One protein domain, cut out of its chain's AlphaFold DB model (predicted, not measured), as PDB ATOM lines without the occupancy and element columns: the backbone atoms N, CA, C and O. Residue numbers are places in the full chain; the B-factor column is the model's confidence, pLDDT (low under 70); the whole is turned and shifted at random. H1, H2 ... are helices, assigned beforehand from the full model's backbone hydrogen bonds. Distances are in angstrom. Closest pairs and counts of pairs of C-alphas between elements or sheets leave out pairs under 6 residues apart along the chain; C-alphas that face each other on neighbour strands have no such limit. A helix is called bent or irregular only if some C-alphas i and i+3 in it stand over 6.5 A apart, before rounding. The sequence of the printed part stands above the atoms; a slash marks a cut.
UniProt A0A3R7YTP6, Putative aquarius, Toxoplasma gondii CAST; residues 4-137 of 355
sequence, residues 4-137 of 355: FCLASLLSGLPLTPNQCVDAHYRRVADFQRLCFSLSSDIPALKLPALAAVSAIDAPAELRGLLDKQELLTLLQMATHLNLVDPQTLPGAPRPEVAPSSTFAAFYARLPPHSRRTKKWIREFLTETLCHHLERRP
ATOM      1  N   PHE A   4     -42.177  32.486 -29.113       39.59
ATOM      2  CA  PHE A   4     -41.975  31.066 -28.765       39.59
ATOM      3  C   PHE A   4     -40.593  30.508 -29.145       39.59
ATOM      4  O   PHE A   4     -39.999  29.779 -28.357       39.59
ATOM      5  N   CYS A   5     -40.042  30.883 -30.307       44.12
ATOM      6  CA  CYS A   5     -38.660  30.513 -30.653       44.12
ATOM      7  C   CYS A   5     -37.647  31.214 -29.738       44.12
ATOM      8  O   CYS A   5     -36.628  30.625 -29.393       44.12
ATOM      9  N   LEU A   6     -37.952  32.442 -29.303       49.34
ATOM     10  CA  LEU A   6     -37.148  33.168 -28.320       49.34
ATOM     11  C   LEU A   6     -37.152  32.466 -26.960       49.34
ATOM     12  O   LEU A   6     -36.104  32.384 -26.347       49.34
ATOM     13  N   ALA A   7     -38.270  31.895 -26.502       51.22
ATOM     14  CA  ALA A   7     -38.319  31.212 -25.206       51.22
ATOM     15  C   ALA A   7     -37.387  29.985 -25.122       51.22
ATOM     16  O   ALA A   7     -36.713  29.801 -24.110       51.22
ATOM     17  N   SER A   8     -37.286  29.167 -26.178       58.84
ATOM     18  CA  SER A   8     -36.303  28.066 -26.222       58.84
ATOM     19  C   SER A   8     -34.869  28.588 -26.358       58.84
ATOM     20  O   SER A   8     -34.001  28.152 -25.612       58.84
ATOM     21  N   LEU A   9     -34.631  29.596 -27.206       63.16
ATOM     22  CA  LEU A   9     -33.312  30.240 -27.319       63.16
ATOM     23  C   LEU A   9     -32.847  30.891 -26.004       63.16
ATOM     24  O   LEU A   9     -31.654  30.919 -25.729       63.16
ATOM     25  N   LEU A  10     -33.778  31.401 -25.194       70.94
ATOM     26  CA  LEU A  10     -33.507  32.019 -23.895       70.94
ATOM     27  C   LEU A  10     -33.370  30.986 -22.770       70.94
ATOM     28  O   LEU A  10     -32.599  31.203 -21.842       70.94
ATOM     29  N   SER A  11     -34.118  29.880 -22.831       81.56
ATOM     30  CA  SER A  11     -34.062  28.811 -21.822       81.56
ATOM     31  C   SER A  11     -32.942  27.799 -22.065       81.56
ATOM     32  O   SER A  11     -32.546  27.108 -21.133       81.56
ATOM     33  N   GLY A  12     -32.447  27.682 -23.302       82.38
ATOM     34  CA  GLY A  12     -31.461  26.675 -23.698       82.38
ATOM     35  C   GLY A  12     -31.999  25.239 -23.711       82.38
ATOM     36  O   GLY A  12     -31.227  24.305 -23.902       82.38
ATOM     37  N   LEU A  13     -33.306  25.037 -23.502       86.94
ATOM     38  CA  LEU A  13     -33.911  23.707 -23.451       86.94
ATOM     39  C   LEU A  13     -34.320  23.213 -24.849       86.94
ATOM     40  O   LEU A  13     -34.806  24.014 -25.664       86.94
ATOM     41  N   PRO A  14     -34.179  21.899 -25.125       86.94
ATOM     42  CA  PRO A  14     -34.634  21.304 -26.375       86.94
ATOM     43  C   PRO A  14     -36.148  21.466 -26.544       86.94
ATOM     44  O   PRO A  14     -36.918  21.337 -25.590       86.94
ATOM     45  N   LEU A  15     -36.576  21.723 -27.780       87.44
ATOM     46  CA  LEU A  15     -37.992  21.781 -28.132       87.44
ATOM     47  C   LEU A  15     -38.592  20.374 -28.160       87.44
ATOM     48  O   LEU A  15     -38.008  19.442 -28.708       87.44
ATOM     49  N   THR A  16     -39.791  20.235 -27.602       89.38
ATOM     50  CA  THR A  16     -40.576  18.997 -27.723       89.38
ATOM     51  C   THR A  16     -41.221  18.887 -29.114       89.38
ATOM     52  O   THR A  16     -41.480  19.921 -29.742       89.38
ATOM     53  N   PRO A  17     -41.568  17.674 -29.592       87.19
ATOM     54  CA  PRO A  17     -42.209  17.494 -30.899       87.19
ATOM     55  C   PRO A  17     -43.485  18.331 -31.068       87.19
ATOM     56  O   PRO A  17     -43.662  19.009 -32.078       87.19
ATOM     57  N   ASN A  18     -44.326  18.390 -30.031       90.62
ATOM     58  CA  ASN A  18     -45.552  19.197 -30.044       90.62
ATOM     59  C   ASN A  18     -45.252  20.693 -30.200       90.62
ATOM     60  O   ASN A  18     -45.914  21.380 -30.971       90.62
ATOM     61  N   GLN A  19     -44.214  21.200 -29.529       89.81
ATOM     62  CA  GLN A  19     -43.803  22.599 -29.671       89.81
ATOM     63  C   GLN A  19     -43.276  22.908 -31.079       89.81
ATOM     64  O   GLN A  19     -43.506  24.009 -31.581       89.81
ATOM     65  N   CYS A  20     -42.595  21.957 -31.728       88.19
ATOM     66  CA  CYS A  20     -42.155  22.093 -33.117       88.19
ATOM     67  C   CYS A  20     -43.345  22.169 -34.086       88.19
ATOM     68  O   CYS A  20     -43.376  23.060 -34.942       88.19
ATOM     69  N   VAL A  21     -44.344  21.298 -33.911       90.00
ATOM     70  CA  VAL A  21     -45.581  21.298 -34.711       90.00
ATOM     71  C   VAL A  21     -46.369  22.590 -34.495       90.00
ATOM     72  O   VAL A  21     -46.706  23.270 -35.465       90.00
ATOM     73  N   ASP A  22     -46.572  23.002 -33.243       91.19
ATOM     74  CA  ASP A  22     -47.256  24.254 -32.903       91.19
ATOM     75  C   ASP A  22     -46.552  25.471 -33.509       91.19
ATOM     76  O   ASP A  22     -47.196  26.399 -34.011       91.19
ATOM     77  N   ALA A  23     -45.217  25.496 -33.471       88.50
ATOM     78  CA  ALA A  23     -44.439  26.568 -34.072       88.50
ATOM     79  C   ALA A  23     -44.632  26.616 -35.594       88.50
ATOM     80  O   ALA A  23     -44.802  27.706 -36.141       88.50
ATOM     81  N   HIS A  24     -44.640  25.465 -36.270       90.44
ATOM     82  CA  HIS A  24     -44.902  25.379 -37.707       90.44
ATOM     83  C   HIS A  24     -46.331  25.830 -38.051       90.44
ATOM     84  O   HIS A  24     -46.498  26.724 -38.882       90.44
ATOM     85  N   TYR A  25     -47.350  25.331 -37.346       91.38
ATOM     86  CA  TYR A  25     -48.749  25.714 -37.578       91.38
ATOM     87  C   TYR A  25     -48.985  27.206 -37.358       91.38
ATOM     88  O   TYR A  25     -49.733  27.828 -38.107       91.38
ATOM     89  N   ARG A  26     -48.301  27.822 -36.388       90.06
ATOM     90  CA  ARG A  26     -48.355  29.279 -36.201       90.06
ATOM     91  C   ARG A  26     -47.773  30.042 -37.390       90.06
ATOM     92  O   ARG A  26     -48.391  31.020 -37.803       90.06
ATOM     93  N   ARG A  27     -46.638  29.603 -37.959       90.19
ATOM     94  CA  ARG A  27     -46.048  30.238 -39.158       90.19
ATOM     95  C   ARG A  27     -47.014  30.185 -40.340       90.19
ATOM     96  O   ARG A  27     -47.255  31.210 -40.974       90.19
ATOM     97  N   VAL A  28     -47.608  29.017 -40.590       90.31
ATOM     98  CA  VAL A  28     -48.570  28.841 -41.688       90.31
ATOM     99  C   VAL A  28     -49.850  29.642 -41.434       90.31
ATOM    100  O   VAL A  28     -50.306  30.350 -42.326       90.31
ATOM    101  N   ALA A  29     -50.388  29.637 -40.213       90.50
ATOM    102  CA  ALA A  29     -51.576  30.418 -39.870       90.50
ATOM    103  C   ALA A  29     -51.354  31.935 -40.022       90.50
ATOM    104  O   ALA A  29     -52.244  32.655 -40.472       90.50
ATOM    105  N   ASP A  30     -50.169  32.441 -39.672       90.38
ATOM    106  CA  ASP A  30     -49.811  33.847 -39.885       90.38
ATOM    107  C   ASP A  30     -49.760  34.207 -41.376       90.38
ATOM    108  O   ASP A  30     -50.239  35.271 -41.773       90.38
ATOM    109  N   PHE A  31     -49.253  33.298 -42.208       90.06
ATOM    110  CA  PHE A  31     -49.283  33.439 -43.662       90.06
ATOM    111  C   PHE A  31     -50.705  33.368 -44.237       90.06
ATOM    112  O   PHE A  31     -51.055  34.186 -45.084       90.06
ATOM    113  N   GLN A  32     -51.556  32.464 -43.749       90.88
ATOM    114  CA  GLN A  32     -52.955  32.360 -44.181       90.88
ATOM    115  C   GLN A  32     -53.759  33.616 -43.842       90.88
ATOM    116  O   GLN A  32     -54.509  34.107 -44.683       90.88
ATOM    117  N   ARG A  33     -53.562  34.189 -42.646       90.19
ATOM    118  CA  ARG A  33     -54.173  35.476 -42.258       90.19
ATOM    119  C   ARG A  33     -53.774  36.595 -43.213       90.19
ATOM    120  O   ARG A  33     -54.613  37.412 -43.585       90.19
ATOM    121  N   LEU A  34     -52.512  36.611 -43.633       88.00
ATOM    122  CA  LEU A  34     -52.022  37.581 -44.601       88.00
ATOM    123  C   LEU A  34     -52.620  37.353 -45.997       88.00
ATOM    124  O   LEU A  34     -53.096  38.302 -46.621       88.00
ATOM    125  N   CYS A  35     -52.670  36.104 -46.460       88.50
ATOM    126  CA  CYS A  35     -53.330  35.755 -47.717       88.50
ATOM    127  C   CYS A  35     -54.806  36.168 -47.699       88.50
ATOM    128  O   CYS A  35     -55.299  36.708 -48.683       88.50
ATOM    129  N   PHE A  36     -55.492  35.993 -46.565       89.38
ATOM    130  CA  PHE A  36     -56.870  36.438 -46.382       89.38
ATOM    131  C   PHE A  36     -56.991  37.964 -46.471       89.38
ATOM    132  O   PHE A  36     -57.856  38.454 -47.192       89.38
ATOM    133  N   SER A  37     -56.103  38.725 -45.821       88.44
ATOM    134  CA  SER A  37     -56.131  40.194 -45.915       88.44
ATOM    135  C   SER A  37     -55.888  40.715 -47.334       88.44
ATOM    136  O   SER A  37     -56.519  41.687 -47.735       88.44
ATOM    137  N   LEU A  38     -55.035  40.037 -48.111       85.50
ATOM    138  CA  LEU A  38     -54.736  40.385 -49.504       85.50
ATOM    139  C   LEU A  38     -55.760  39.813 -50.498       85.50
ATOM    140  O   LEU A  38     -55.756  40.179 -51.672       85.50
ATOM    141  N   SER A  39     -56.648  38.918 -50.051       82.81
ATOM    142  CA  SER A  39     -57.616  38.244 -50.925       82.81
ATOM    143  C   SER A  39     -58.693  39.174 -51.490       82.81
ATOM    144  O   SER A  39     -59.306  38.839 -52.502       82.81
ATOM    145  N   SER A  40     -58.894  40.340 -50.864       79.94
ATOM    146  CA  SER A  40     -59.761  41.409 -51.372       79.94
ATOM    147  C   SER A  40     -59.256  41.964 -52.706       79.94
ATOM    148  O   SER A  40     -60.059  42.219 -53.600       79.94
ATOM    149  N   ASP A  41     -57.933  42.093 -52.850       78.25
ATOM    150  CA  ASP A  41     -57.283  42.658 -54.037       78.25
ATOM    151  C   ASP A  41     -56.866  41.564 -55.032       78.25
ATOM    152  O   ASP A  41     -56.872  41.776 -56.245       78.25
ATOM    153  N   ILE A  42     -56.522  40.371 -54.530       82.31
ATOM    154  CA  ILE A  42     -56.007  39.252 -55.326       82.31
ATOM    155  C   ILE A  42     -56.858  37.997 -55.066       82.31
ATOM    156  O   ILE A  42     -56.587  37.238 -54.127       82.31
ATOM    157  N   PRO A  43     -57.843  37.690 -55.934       79.31
ATOM    158  CA  PRO A  43     -58.727  36.534 -55.763       79.31
ATOM    159  C   PRO A  43     -57.987  35.189 -55.697       79.31
ATOM    160  O   PRO A  43     -58.456  34.249 -55.054       79.31
ATOM    161  N   ALA A  44     -56.806  35.097 -56.322       80.81
ATOM    162  CA  ALA A  44     -55.972  33.895 -56.333       80.81
ATOM    163  C   ALA A  44     -55.474  33.477 -54.933       80.81
ATOM    164  O   ALA A  44     -55.193  32.300 -54.720       80.81
ATOM    165  N   LEU A  45     -55.403  34.406 -53.971       82.69
ATOM    166  CA  LEU A  45     -54.956  34.136 -52.597       82.69
ATOM    167  C   LEU A  45     -56.084  33.659 -51.668       82.69
ATOM    168  O   LEU A  45     -55.823  33.230 -50.545       82.69
ATOM    169  N   LYS A  46     -57.340  33.667 -52.131       83.00
ATOM    170  CA  LYS A  46     -58.491  33.228 -51.330       83.00
ATOM    171  C   LYS A  46     -58.494  31.720 -51.066       83.00
ATOM    172  O   LYS A  46     -58.829  31.293 -49.968       83.00
ATOM    173  N   LEU A  47     -58.112  30.925 -52.067       83.56
ATOM    174  CA  LEU A  47     -57.994  29.468 -51.948       83.56
ATOM    175  C   LEU A  47     -56.958  29.049 -50.889       83.56
ATOM    176  O   LEU A  47     -57.338  28.336 -49.963       83.56
ATOM    177  N   PRO A  48     -55.696  29.516 -50.938       81.75
ATOM    178  CA  PRO A  48     -54.714  29.153 -49.917       81.75
ATOM    179  C   PRO A  48     -55.009  29.741 -48.537       81.75
ATOM    180  O   PRO A  48     -54.666  29.129 -47.532       81.75
ATOM    181  N   ALA A  49     -55.691  30.887 -48.450       85.88
ATOM    182  CA  ALA A  49     -56.113  31.436 -47.163       85.88
ATOM    183  C   ALA A  49     -57.079  30.515 -46.391       85.88
ATOM    184  O   ALA A  49     -57.125  30.579 -45.165       85.88
ATOM    185  N   LEU A  50     -57.851  29.680 -47.100       87.31
ATOM    186  CA  LEU A  50     -58.881  28.803 -46.529       87.31
ATOM    187  C   LEU A  50     -58.511  27.312 -46.564       87.31
ATOM    188  O   LEU A  50     -59.258  26.489 -46.039       87.31
ATOM    189  N   ALA A  51     -57.398  26.952 -47.202       88.00
ATOM    190  CA  ALA A  51     -56.971  25.566 -47.320       88.00
ATOM    191  C   ALA A  51     -56.459  25.003 -45.980       88.00
ATOM    192  O   ALA A  51     -56.081  25.736 -45.064       88.00
ATOM    193  N   ALA A  52     -56.450  23.676 -45.860       87.94
ATOM    194  CA  ALA A  52     -55.833  23.006 -44.720       87.94
ATOM    195  C   ALA A  52     -54.313  23.236 -44.722       87.94
ATOM    196  O   ALA A  52     -53.704  23.337 -45.783       87.94
ATOM    197  N   VAL A  53     -53.688  23.264 -43.540       86.94
ATOM    198  CA  VAL A  53     -52.230  23.465 -43.402       86.94
ATOM    199  C   VAL A  53     -51.435  22.426 -44.200       86.94
ATOM    200  O   VAL A  53     -50.465  22.784 -44.856       86.94
ATOM    201  N   SER A  54     -51.903  21.176 -44.224       84.19
ATOM    202  CA  SER A  54     -51.286  20.060 -44.957       84.19
ATOM    203  C   SER A  54     -51.361  20.162 -46.488       84.19
ATOM    204  O   SER A  54     -50.820  19.314 -47.182       84.19
ATOM    205  N   ALA A  55     -52.123  21.122 -47.020       82.25
ATOM    206  CA  ALA A  55     -52.224  21.409 -48.455       82.25
ATOM    207  C   ALA A  55     -51.437  22.679 -48.838       82.25
ATOM    208  O   ALA A  55     -51.612  23.242 -49.915       82.25
ATOM    209  N   ILE A  56     -50.670  23.227 -47.891       81.56
ATOM    210  CA  ILE A  56     -49.874  24.448 -48.057       81.56
ATOM    211  C   ILE A  56     -48.458  24.233 -47.517       81.56
ATOM    212  O   ILE A  56     -47.588  25.046 -47.768       81.56
ATOM    213  N   ASP A  57     -48.179  23.175 -46.763       80.94
ATOM    214  CA  ASP A  57     -46.846  22.903 -46.221       80.94
ATOM    215  C   ASP A  57     -45.927  22.162 -47.212       80.94
ATOM    216  O   ASP A  57     -44.708  22.147 -47.012       80.94
ATOM    217  N   ALA A  58     -46.478  21.605 -48.298       84.31
ATOM    218  CA  ALA A  58     -45.721  20.934 -49.349       84.31
ATOM    219  C   ALA A  58     -44.943  21.937 -50.234       84.31
ATOM    220  O   ALA A  58     -45.535  22.863 -50.803       84.31
ATOM    221  N   PRO A  59     -43.626  21.740 -50.448       82.56
ATOM    222  CA  PRO A  59     -42.781  22.711 -51.150       82.56
ATOM    223  C   PRO A  59     -43.184  22.914 -52.618       82.56
ATOM    224  O   PRO A  59     -43.112  24.030 -53.132       82.56
ATOM    225  N   ALA A  60     -43.657  21.862 -53.294       85.31
ATOM    226  CA  ALA A  60     -44.105  21.945 -54.684       85.31
ATOM    227  C   ALA A  60     -45.370  22.809 -54.844       85.31
ATOM    228  O   ALA A  60     -45.463  23.614 -55.773       85.31
ATOM    229  N   GLU A  61     -46.324  22.677 -53.920       83.69
ATOM    230  CA  GLU A  61     -47.582  23.431 -53.932       83.69
ATOM    231  C   GLU A  61     -47.347  24.900 -53.562       83.69
ATOM    232  O   GLU A  61     -47.845  25.796 -54.250       83.69
ATOM    233  N   LEU A  62     -46.505  25.153 -52.549       85.56
ATOM    234  CA  LEU A  62     -46.055  26.498 -52.176       85.56
ATOM    235  C   LEU A  62     -45.404  27.218 -53.347       85.56
ATOM    236  O   LEU A  62     -45.776  28.349 -53.667       85.56
ATOM    237  N   ARG A  63     -44.460  26.556 -54.018       87.62
ATOM    238  CA  ARG A  63     -43.746  27.149 -55.146       87.62
ATOM    239  C   ARG A  63     -44.697  27.470 -56.295       87.62
ATOM    240  O   ARG A  63     -44.703  28.596 -56.787       87.62
ATOM    241  N   GLY A  64     -45.579  26.533 -56.648       86.56
ATOM    242  CA  GLY A  64     -46.586  26.739 -57.692       86.56
ATOM    243  C   GLY A  64     -47.589  27.859 -57.385       86.56
ATOM    244  O   GLY A  64     -48.138  28.468 -58.307       86.56
ATOM    245  N   LEU A  65     -47.838  28.151 -56.108       85.44
ATOM    246  CA  LEU A  65     -48.680  29.262 -55.670       85.44
ATOM    247  C   LEU A  65     -47.945  30.600 -55.722       85.44
ATOM    248  O   LEU A  65     -48.506  31.580 -56.219       85.44
ATOM    249  N   LEU A  66     -46.715  30.641 -55.205       86.88
ATOM    250  CA  LEU A  66     -45.902  31.853 -55.102       86.88
ATOM    251  C   LEU A  66     -45.418  32.336 -56.476       86.88
ATOM    252  O   LEU A  66     -45.439  33.539 -56.738       86.88
ATOM    253  N   ASP A  67     -45.095  31.422 -57.394       88.06
ATOM    254  CA  ASP A  67     -44.665  31.770 -58.755       88.06
ATOM    255  C   ASP A  67     -45.755  32.502 -59.558       88.06
ATOM    256  O   ASP A  67     -45.446  33.329 -60.421       88.06
ATOM    257  N   LYS A  68     -47.035  32.257 -59.245       87.81
ATOM    258  CA  LYS A  68     -48.185  32.928 -59.879       87.81
ATOM    259  C   LYS A  68     -48.395  34.363 -59.394       87.81
ATOM    260  O   LYS A  68     -49.156  35.096 -60.022       87.81
ATOM    261  N   GLN A  69     -47.770  34.766 -58.289       85.75
ATOM    262  CA  GLN A  69     -47.989  36.081 -57.690       85.75
ATOM    263  C   GLN A  69     -47.128  37.167 -58.340       85.75
ATOM    264  O   GLN A  69     -46.063  36.920 -58.916       85.75
ATOM    265  N   GLU A  70     -47.565  38.418 -58.227       85.50
ATOM    266  CA  GLU A  70     -46.757  39.555 -58.651       85.50
ATOM    267  C   GLU A  70     -45.584  39.805 -57.693       85.50
ATOM    268  O   GLU A  70     -45.616  39.468 -56.511       85.50
ATOM    269  N   LEU A  71     -44.521  40.435 -58.203       83.19
ATOM    270  CA  LEU A  71     -43.313  40.696 -57.413       83.19
ATOM    271  C   LEU A  71     -43.588  41.598 -56.199       83.19
ATOM    272  O   LEU A  71     -42.997  41.397 -55.141       83.19
ATOM    273  N   LEU A  72     -44.475  42.585 -56.355       82.81
ATOM    274  CA  LEU A  72     -44.862  43.483 -55.266       82.81
ATOM    275  C   LEU A  72     -45.612  42.730 -54.168       82.81
ATOM    276  O   LEU A  72     -45.342  42.956 -52.994       82.81
ATOM    277  N   THR A  73     -46.480  41.792 -54.545       85.00
ATOM    278  CA  THR A  73     -47.188  40.924 -53.604       85.00
ATOM    279  C   THR A  73     -46.202  40.063 -52.819       85.00
ATOM    280  O   THR A  73     -46.238  40.073 -51.596       85.00
ATOM    281  N   LEU A  74     -45.255  39.394 -53.489       83.75
ATOM    282  CA  LEU A  74     -44.220  38.592 -52.816       83.75
ATOM    283  C   LEU A  74     -43.394  39.424 -51.827       83.75
ATOM    284  O   LEU A  74     -43.081  38.968 -50.727       83.75
ATOM    285  N   LEU A  75     -43.073  40.663 -52.202       83.81
ATOM    286  CA  LEU A  75     -42.372  41.593 -51.331       83.81
ATOM    287  C   LEU A  75     -43.219  41.973 -50.108       83.81
ATOM    288  O   LEU A  75     -42.738  41.867 -48.983       83.81
ATOM    289  N   GLN A  76     -44.482  42.356 -50.306       83.38
ATOM    290  CA  GLN A  76     -45.410  42.679 -49.216       83.38
ATOM    291  C   GLN A  76     -45.565  41.508 -48.238       83.38
ATOM    292  O   GLN A  76     -45.509  41.708 -47.023       83.38
ATOM    293  N   MET A  77     -45.694  40.284 -48.760       84.94
ATOM    294  CA  MET A  77     -45.763  39.058 -47.962       84.94
ATOM    295  C   MET A  77     -44.497  38.875 -47.112       84.94
ATOM    296  O   MET A  77     -44.585  38.718 -45.894       84.94
ATOM    297  N   ALA A  78     -43.315  38.947 -47.732       84.81
ATOM    298  CA  ALA A  78     -42.037  38.764 -47.045       84.81
ATOM    299  C   ALA A  78     -41.768  39.854 -45.990       84.81
ATOM    300  O   ALA A  78     -41.261  39.556 -44.904       84.81
ATOM    301  N   THR A  79     -42.142  41.104 -46.273       84.25
ATOM    302  CA  THR A  79     -42.001  42.229 -45.340       84.25
ATOM    303  C   THR A  79     -42.945  42.099 -44.151       84.25
ATOM    304  O   THR A  79     -42.511  42.247 -43.011       84.25
ATOM    305  N   HIS A  80     -44.217  41.759 -44.366       85.38
ATOM    306  CA  HIS A  80     -45.179  41.634 -43.270       85.38
ATOM    307  C   HIS A  80     -44.877  40.432 -42.358       85.38
ATOM    308  O   HIS A  80     -45.096  40.480 -41.144       85.38
ATOM    309  N   LEU A  81     -44.307  39.357 -42.912       85.94
ATOM    310  CA  LEU A  81     -43.774  38.239 -42.127       85.94
ATOM    311  C   LEU A  81     -42.433  38.561 -41.443       85.94
ATOM    312  O   LEU A  81     -41.932  37.745 -40.669       85.94
ATOM    313  N   ASN A  82     -41.888  39.765 -41.645       83.62
ATOM    314  CA  ASN A  82     -40.592  40.216 -41.130       83.62
ATOM    315  C   ASN A  82     -39.432  39.291 -41.536       83.62
ATOM    316  O   ASN A  82     -38.520  39.053 -40.744       83.62
ATOM    317  N   LEU A  83     -39.492  38.735 -42.748       83.44
ATOM    318  CA  LEU A  83     -38.430  37.895 -43.311       83.44
ATOM    319  C   LEU A  83     -37.376  38.730 -44.033       83.44
ATOM    320  O   LEU A  83     -36.213  38.345 -44.089       83.44
ATOM    321  N   VAL A  84     -37.793  39.872 -44.581       79.94
ATOM    322  CA  VAL A  84     -36.944  40.765 -45.365       79.94
ATOM    323  C   VAL A  84     -37.205  42.206 -44.954       79.94
ATOM    324  O   VAL A  84     -38.358  42.629 -44.869       79.94
ATOM    325  N   ASP A  85     -36.129  42.961 -44.748       73.44
ATOM    326  CA  ASP A  85     -36.196  44.410 -44.591       73.44
ATOM    327  C   ASP A  85     -36.179  45.078 -45.981       73.44
ATOM    328  O   ASP A  85     -35.184  44.934 -46.708       73.44
ATOM    329  N   PRO A  86     -37.234  45.823 -46.368       64.44
ATOM    330  CA  PRO A  86     -37.283  46.572 -47.621       64.44
ATOM    331  C   PRO A  86     -36.079  47.491 -47.851       64.44
ATOM    332  O   PRO A  86     -35.702  47.716 -48.999       64.44
ATOM    333  N   GLN A  87     -35.453  47.996 -46.781       61.78
ATOM    334  CA  GLN A  87     -34.287  48.883 -46.857       61.78
ATOM    335  C   GLN A  87     -32.969  48.151 -47.142       61.78
ATOM    336  O   GLN A  87     -31.949  48.776 -47.414       61.78
ATOM    337  N   THR A  88     -32.974  46.821 -47.102       65.62
ATOM    338  CA  THR A  88     -31.801  45.986 -47.415       65.62
ATOM    339  C   THR A  88     -31.889  45.341 -48.799       65.62
ATOM    340  O   THR A  88     -30.949  44.687 -49.257       65.62
ATOM    341  N   LEU A  89     -33.015  45.543 -49.491       60.91
ATOM    342  CA  LEU A  89     -33.268  45.019 -50.826       60.91
ATOM    343  C   LEU A  89     -32.585  45.854 -51.924       60.91
ATOM    344  O   LEU A  89     -32.241  47.020 -51.717       60.91
ATOM    345  N   PRO A  90     -32.372  45.275 -53.122       49.94
ATOM    346  CA  PRO A  90     -31.643  45.942 -54.198       49.94
ATOM    347  C   PRO A  90     -32.271  47.293 -54.577       49.94
ATOM    348  O   PRO A  90     -33.425  47.341 -54.994       49.94
ATOM    349  N   GLY A  91     -31.496  48.379 -54.464       52.12
ATOM    350  CA  GLY A  91     -31.928  49.748 -54.783       52.12
ATOM    351  C   GLY A  91     -32.268  50.623 -53.572       52.12
ATOM    352  O   GLY A  91     -32.444  51.827 -53.743       52.12
ATOM    353  N   ALA A  92     -32.312  50.063 -52.360       48.28
ATOM    354  CA  ALA A  92     -32.421  50.859 -51.145       48.28
ATOM    355  C   ALA A  92     -31.099  51.604 -50.847       48.28
ATOM    356  O   ALA A  92     -30.016  51.058 -51.105       48.28
ATOM    357  N   PRO A  93     -31.154  52.855 -50.349       43.81
ATOM    358  CA  PRO A  93     -29.957  53.612 -50.004       43.81
ATOM    359  C   PRO A  93     -29.142  52.837 -48.966       43.81
ATOM    360  O   PRO A  93     -29.676  52.385 -47.955       43.81
ATOM    361  N   ARG A  94     -27.842  52.652 -49.234       52.72
ATOM    362  CA  ARG A  94     -26.940  52.000 -48.279       52.72
ATOM    363  C   ARG A  94     -26.968  52.801 -46.972       52.72
ATOM    364  O   ARG A  94     -26.760  54.012 -47.042       52.72
ATOM    365  N   PRO A  95     -27.165  52.171 -45.803       51.28
ATOM    366  CA  PRO A  95     -26.943  52.867 -44.547       51.28
ATOM    367  C   PRO A  95     -25.473  53.306 -44.499       51.28
ATOM    368  O   PRO A  95     -24.570  52.479 -44.631       51.28
ATOM    369  N   GLU A  96     -25.235  54.613 -44.365       53.19
ATOM    370  CA  GLU A  96     -23.898  55.227 -44.441       53.19
ATOM    371  C   GLU A  96     -22.943  54.735 -43.339       53.19
ATOM    372  O   GLU A  96     -21.727  54.857 -43.469       53.19
ATOM    373  N   VAL A  97     -23.474  54.128 -42.271       52.38
ATOM    374  CA  VAL A  97     -22.693  53.650 -41.128       52.38
ATOM    375  C   VAL A  97     -23.198  52.275 -40.689       52.38
ATOM    376  O   VAL A  97     -24.134  52.158 -39.902       52.38
ATOM    377  N   ALA A  98     -22.568  51.205 -41.177       46.53
ATOM    378  CA  ALA A  98     -22.695  49.898 -40.540       46.53
ATOM    379  C   ALA A  98     -21.769  49.866 -39.305       46.53
ATOM    380  O   ALA A  98     -20.559  50.059 -39.464       46.53
ATOM    381  N   PRO A  99     -22.272  49.639 -38.075       49.44
ATOM    382  CA  PRO A  99     -21.413  49.488 -36.907       49.44
ATOM    383  C   PRO A  99     -20.487  48.275 -37.085       49.44
ATOM    384  O   PRO A  99     -20.930  47.166 -37.390       49.44
ATOM    385  N   SER A 100     -19.189  48.523 -36.888       52.09
ATOM    386  CA  SER A 100     -18.025  47.688 -37.250       52.09
ATOM    387  C   SER A 100     -18.002  46.245 -36.698       52.09
ATOM    388  O   SER A 100     -17.121  45.467 -37.051       52.09
ATOM    389  N   SER A 101     -18.948  45.846 -35.844       53.44
ATOM    390  CA  SER A 101     -18.900  44.585 -35.086       53.44
ATOM    391  C   SER A 101     -20.028  43.588 -35.377       53.44
ATOM    392  O   SER A 101     -20.127  42.571 -34.695       53.44
ATOM    393  N   THR A 102     -20.883  43.828 -36.372       51.56
ATOM    394  CA  THR A 102     -21.985  42.903 -36.700       51.56
ATOM    395  C   THR A 102     -21.671  42.042 -37.922       51.56
ATOM    396  O   THR A 102     -21.019  42.495 -38.859       51.56
ATOM    397  N   PHE A 103     -22.197  40.808 -37.960       47.53
ATOM    398  CA  PHE A 103     -22.187  39.937 -39.152       47.53
ATOM    399  C   PHE A 103     -22.653  40.674 -40.426       47.53
ATOM    400  O   PHE A 103     -22.175  40.392 -41.521       47.53
ATOM    401  N   ALA A 104     -23.517  41.685 -40.284       46.19
ATOM    402  CA  ALA A 104     -23.934  42.582 -41.359       46.19
ATOM    403  C   ALA A 104     -22.761  43.322 -42.040       46.19
ATOM    404  O   ALA A 104     -22.762  43.473 -43.259       46.19
ATOM    405  N   ALA A 105     -21.730  43.725 -41.290       48.53
ATOM    406  CA  ALA A 105     -20.531  44.372 -41.827       48.53
ATOM    407  C   ALA A 105     -19.639  43.400 -42.624       48.53
ATOM    408  O   ALA A 105     -18.981  43.809 -43.579       48.53
ATOM    409  N   PHE A 106     -19.642  42.109 -42.270       49.53
ATOM    410  CA  PHE A 106     -18.954  41.060 -43.030       49.53
ATOM    411  C   PHE A 106     -19.644  40.812 -44.379       49.53
ATOM    412  O   PHE A 106     -18.988  40.856 -45.418       49.53
ATOM    413  N   TYR A 107     -20.974  40.672 -44.392       47.09
ATOM    414  CA  TYR A 107     -21.736  40.542 -45.642       47.09
ATOM    415  C   TYR A 107     -21.672  41.802 -46.522       47.09
ATOM    416  O   TYR A 107     -21.718  41.692 -47.745       47.09
ATOM    417  N   ALA A 108     -21.498  42.987 -45.929       48.38
ATOM    418  CA  ALA A 108     -21.291  44.240 -46.659       48.38
ATOM    419  C   ALA A 108     -19.907  44.355 -47.334       48.38
ATOM    420  O   ALA A 108     -19.742  45.177 -48.236       48.38
ATOM    421  N   ARG A 109     -18.920  43.550 -46.908       44.41
ATOM    422  CA  ARG A 109     -17.554  43.508 -47.469       44.41
ATOM    423  C   ARG A 109     -17.379  42.491 -48.597       44.41
ATOM    424  O   ARG A 109     -16.352  42.521 -49.272       44.41
ATOM    425  N   LEU A 110     -18.353  41.608 -48.816       41.25
ATOM    426  CA  LEU A 110     -18.335  40.700 -49.959       41.25
ATOM    427  C   LEU A 110     -18.537  41.497 -51.263       41.25
ATOM    428  O   LEU A 110     -19.281  42.486 -51.261       41.25
ATOM    429  N   PRO A 111     -17.899  41.098 -52.383       39.66
ATOM    430  CA  PRO A 111     -18.094  41.756 -53.671       39.66
ATOM    431  C   PRO A 111     -19.594  41.860 -53.983       39.66
ATOM    432  O   PRO A 111     -20.334  40.910 -53.707       39.66
ATOM    433  N   PRO A 112     -20.087  42.972 -54.563       49.25
ATOM    434  CA  PRO A 112     -21.476  43.037 -54.974       49.25
ATOM    435  C   PRO A 112     -21.691  41.945 -56.020       49.25
ATOM    436  O   PRO A 112     -21.194  42.052 -57.141       49.25
ATOM    437  N   HIS A 113     -22.412  40.880 -55.661       48.47
ATOM    438  CA  HIS A 113     -22.891  39.934 -56.660       48.47
ATOM    439  C   HIS A 113     -23.619  40.751 -57.732       48.47
ATOM    440  O   HIS A 113     -24.537  41.503 -57.397       48.47
ATOM    441  N   SER A 114     -23.104  40.647 -58.965       50.16
ATOM    442  CA  SER A 114     -23.610  41.169 -60.240       50.16
ATOM    443  C   SER A 114     -25.032  41.724 -60.165       50.16
ATOM    444  O   SER A 114     -25.913  41.023 -59.674       50.16
ATOM    445  N   ARG A 115     -25.246  42.959 -60.662       53.50
ATOM    446  CA  ARG A 115     -26.548  43.652 -60.803       53.50
ATOM    447  C   ARG A 115     -27.724  42.673 -60.712       53.50
ATOM    448  O   ARG A 115     -28.074  42.015 -61.688       53.50
ATOM    449  N   ARG A 116     -28.291  42.542 -59.511       61.66
ATOM    450  CA  ARG A 116     -29.282  41.507 -59.200       61.66
ATOM    451  C   ARG A 116     -30.572  41.808 -59.966       61.66
ATOM    452  O   ARG A 116     -31.302  42.734 -59.625       61.66
ATOM    453  N   THR A 117     -30.808  41.070 -61.048       73.12
ATOM    454  CA  THR A 117     -31.942  41.244 -61.969       73.12
ATOM    455  C   THR A 117     -33.287  41.064 -61.253       73.12
ATOM    456  O   THR A 117     -33.389  40.289 -60.305       73.12
ATOM    457  N   LYS A 118     -34.364  41.681 -61.765       76.88
ATOM    458  CA  LYS A 118     -35.757  41.463 -61.309       76.88
ATOM    459  C   LYS A 118     -36.117  39.973 -61.147       76.88
ATOM    460  O   LYS A 118     -36.838  39.611 -60.224       76.88
ATOM    461  N   LYS A 119     -35.580  39.114 -62.024       82.12
ATOM    462  CA  LYS A 119     -35.712  37.650 -61.963       82.12
ATOM    463  C   LYS A 119     -35.128  37.066 -60.670       82.12
ATOM    464  O   LYS A 119     -35.816  36.320 -59.990       82.12
ATOM    465  N   TRP A 120     -33.905  37.456 -60.317       82.69
ATOM    466  CA  TRP A 120     -33.230  36.988 -59.105       82.69
ATOM    467  C   TRP A 120     -33.987  37.402 -57.840       82.69
ATOM    468  O   TRP A 120     -34.135  36.603 -56.928       82.69
ATOM    469  N   ILE A 121     -34.519  38.631 -57.796       80.62
ATOM    470  CA  ILE A 121     -35.287  39.119 -56.634       80.62
ATOM    471  C   ILE A 121     -36.553  38.284 -56.436       80.62
ATOM    472  O   ILE A 121     -36.867  37.899 -55.314       80.62
ATOM    473  N   ARG A 122     -37.269  37.987 -57.526       84.06
ATOM    474  CA  ARG A 122     -38.441  37.107 -57.484       84.06
ATOM    475  C   ARG A 122     -38.078  35.732 -56.926       84.06
ATOM    476  O   ARG A 122     -38.766  35.249 -56.035       84.06
ATOM    477  N   GLU A 123     -37.018  35.127 -57.449       86.44
ATOM    478  CA  GLU A 123     -36.552  33.802 -57.037       86.44
ATOM    479  C   GLU A 123     -36.147  33.796 -55.558       86.44
ATOM    480  O   GLU A 123     -36.661  32.997 -54.787       86.44
ATOM    481  N   PHE A 124     -35.355  34.778 -55.124       85.06
ATOM    482  CA  PHE A 124     -34.965  34.952 -53.726       85.06
ATOM    483  C   PHE A 124     -36.167  35.087 -52.776       85.06
ATOM    484  O   PHE A 124     -36.209  34.423 -51.741       85.06
ATOM    485  N   LEU A 125     -37.151  35.932 -53.109       84.69
ATOM    486  CA  LEU A 125     -38.350  36.115 -52.281       84.69
ATOM    487  C   LEU A 125     -39.194  34.839 -52.218       84.69
ATOM    488  O   LEU A 125     -39.704  34.496 -51.154       84.69
ATOM    489  N   THR A 126     -39.309  34.139 -53.345       88.88
ATOM    490  CA  THR A 126     -40.046  32.874 -53.437       88.88
ATOM    491  C   THR A 126     -39.385  31.812 -52.566       88.88
ATOM    492  O   THR A 126     -40.055  31.242 -51.713       88.88
ATOM    493  N   GLU A 127     -38.069  31.621 -52.682       88.25
ATOM    494  CA  GLU A 127     -37.318  30.679 -51.840       88.25
ATOM    495  C   GLU A 127     -37.382  31.045 -50.355       88.25
ATOM    496  O   GLU A 127     -37.563  30.178 -49.506       88.25
ATOM    497  N   THR A 128     -37.293  32.336 -50.024       88.19
ATOM    498  CA  THR A 128     -37.369  32.804 -48.632       88.19
ATOM    499  C   THR A 128     -38.728  32.480 -48.008       88.19
ATOM    500  O   THR A 128     -38.797  32.032 -46.861       88.19
ATOM    501  N   LEU A 129     -39.817  32.692 -48.755       88.56
ATOM    502  CA  LEU A 129     -41.172  32.360 -48.317       88.56
ATOM    503  C   LEU A 129     -41.380  30.842 -48.243       88.56
ATOM    504  O   LEU A 129     -41.886  30.366 -47.228       88.56
ATOM    505  N   CYS A 130     -40.937  30.085 -49.254       90.75
ATOM    506  CA  CYS A 130     -40.976  28.621 -49.252       90.75
ATOM    507  C   CYS A 130     -40.259  28.051 -48.023       90.75
ATOM    508  O   CYS A 130     -40.880  27.353 -47.231       90.75
ATOM    509  N   HIS A 131     -38.999  28.427 -47.796       88.75
ATOM    510  CA  HIS A 131     -38.195  27.927 -46.678       88.75
ATOM    511  C   HIS A 131     -38.787  28.278 -45.300       88.75
ATOM    512  O   HIS A 131     -38.637  27.537 -44.326       88.75
ATOM    513  N   HIS A 132     -39.471  29.420 -45.181       89.00
ATOM    514  CA  HIS A 132     -40.137  29.799 -43.935       89.00
ATOM    515  C   HIS A 132     -41.377  28.936 -43.638       89.00
ATOM    516  O   HIS A 132     -41.644  28.611 -42.472       89.00
ATOM    517  N   LEU A 133     -42.144  28.605 -44.677       89.19
ATOM    518  CA  LEU A 133     -43.432  27.913 -44.574       89.19
ATOM    519  C   LEU A 133     -43.303  26.394 -44.622       89.19
ATOM    520  O   LEU A 133     -44.156  25.714 -44.060       89.19
ATOM    521  N   GLU A 134     -42.229  25.880 -45.215       89.06
ATOM    522  CA  GLU A 134     -41.945  24.455 -45.320       89.06
ATOM    523  C   GLU A 134     -41.984  23.762 -43.947       89.06
ATOM    524  O   GLU A 134     -41.532  24.284 -42.906       89.06
ATOM    525  N   ARG A 135     -42.554  22.554 -43.949       86.19
ATOM    526  CA  ARG A 135     -42.511  21.663 -42.797       86.19
ATOM    527  C   ARG A 135     -41.078  21.190 -42.591       86.19
ATOM    528  O   ARG A 135     -40.480  20.564 -43.456       86.19
ATOM    529  N   ARG A 136     -40.531  21.468 -41.410       85.56
ATOM    530  CA  ARG A 136     -39.184  21.007 -41.072       85.56
ATOM    531  C   ARG A 136     -39.210  19.499 -40.824       85.56
ATOM    532  O   ARG A 136     -40.092  19.055 -40.086       85.56
ATOM    533  N   PRO A 137     -38.267  18.740 -41.396       82.69
ATOM    534  CA  PRO A 137     -38.114  17.333 -41.070       82.69
ATOM    535  C   PRO A 137     -37.657  17.173 -39.616       82.69
ATOM    536  O   PRO A 137     -36.896  17.995 -39.093       82.69
TER     537      PRO A 137
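Overview. This is residues 4 to 137 of the 355 residues of the protein "Putative aquarius" of Toxoplasma gondii CAST (UniProt A0A3R7YTP6). Five helices form a loose cluster in which H2, H4 and H5 pack on H7 and H3 folds back along the last part of H2. The first part of H2 reaches away from the cluster with H1 folded back beside it, and on another side a long loop runs out to the small helix H6 before the backbone returns to H7. Residues 9 to 14, 99 to 104 and 109 to 114 stick out. The printed part has 134 residues with seven named helices, H1 to H7 in order, and no named strand: the class is all helix. It is only just loose, close to compact, with a radius of gyration of the C-alphas of 17.1 A, and spans 44 by 41 by 23 A.

Arrangement. H1, residues 4 to 11, is close to but not clearly touching H2, residues 17 to 38; their closest C-alphas, of Phe 4 and Ala 23, are 7.4 A apart. H2 and H3, residues 43 to 50, form a helical hairpin; they touch at a shallow tilt of 28 degrees, opposite ways, with C-alphas of Gln 32 and Ala 49 closest at 4.4 A. H3 and H4, residues 59 to 66, are near each other. H5, residues 71 to 80, is close to but not clearly touching H2, with C-alphas of Leu 34 and Met 77 closest at 7.3 A. H6, residues 103 to 109, touches no helix. H7, residues 118 to 133, is the hub, touching three helices. It touches H5 at a steep tilt of 39 degrees, the same way, with C-alphas of Leu 71 and Arg 122 closest at 6.1 A. It touches H4 at a steep tilt of 50 degrees, opposite ways, with C-alphas of Leu 66 and Thr 126 closest at 6.2 A. Its residues 132 to 133 alone touch H2, at a steep tilt of 45 degrees, opposite ways; the closest C-alphas, of Val 28 and Leu 133, are 6.0 A apart. The helix packing is mostly crossed. Every O i to N i+4 pair is within hydrogen-bond range in H2, H4, H5, H6 and H7, against 3 of 4 in H1 and 2 of 4 in H3.

Along the chain. H1 begins at C-alpha 4, (-41.975, 31.066, -28.765). H2, the longest helix, measures 32.0 A from first to last C-alpha and ends at C-alpha 38, (-54.736, 40.385, -49.504). H3 is only just irregular: C-alphas 44 and 47 are 6.6 A apart. H5 measures 14.3 A and H7 22.9 A; H7 ends at C-alpha 133, (-43.432, 27.913, -44.574).

Size, cuts and confidence. The two C-alphas farthest apart, of Leu 47 and Ser 100, are 46.3 A apart. The printed part has no cut. The link from H5 to H6, residues 81 to 102, is long. The mean pLDDT of the printed part is 76.0; residues 4 to 9 and 86 to 116 are under 70.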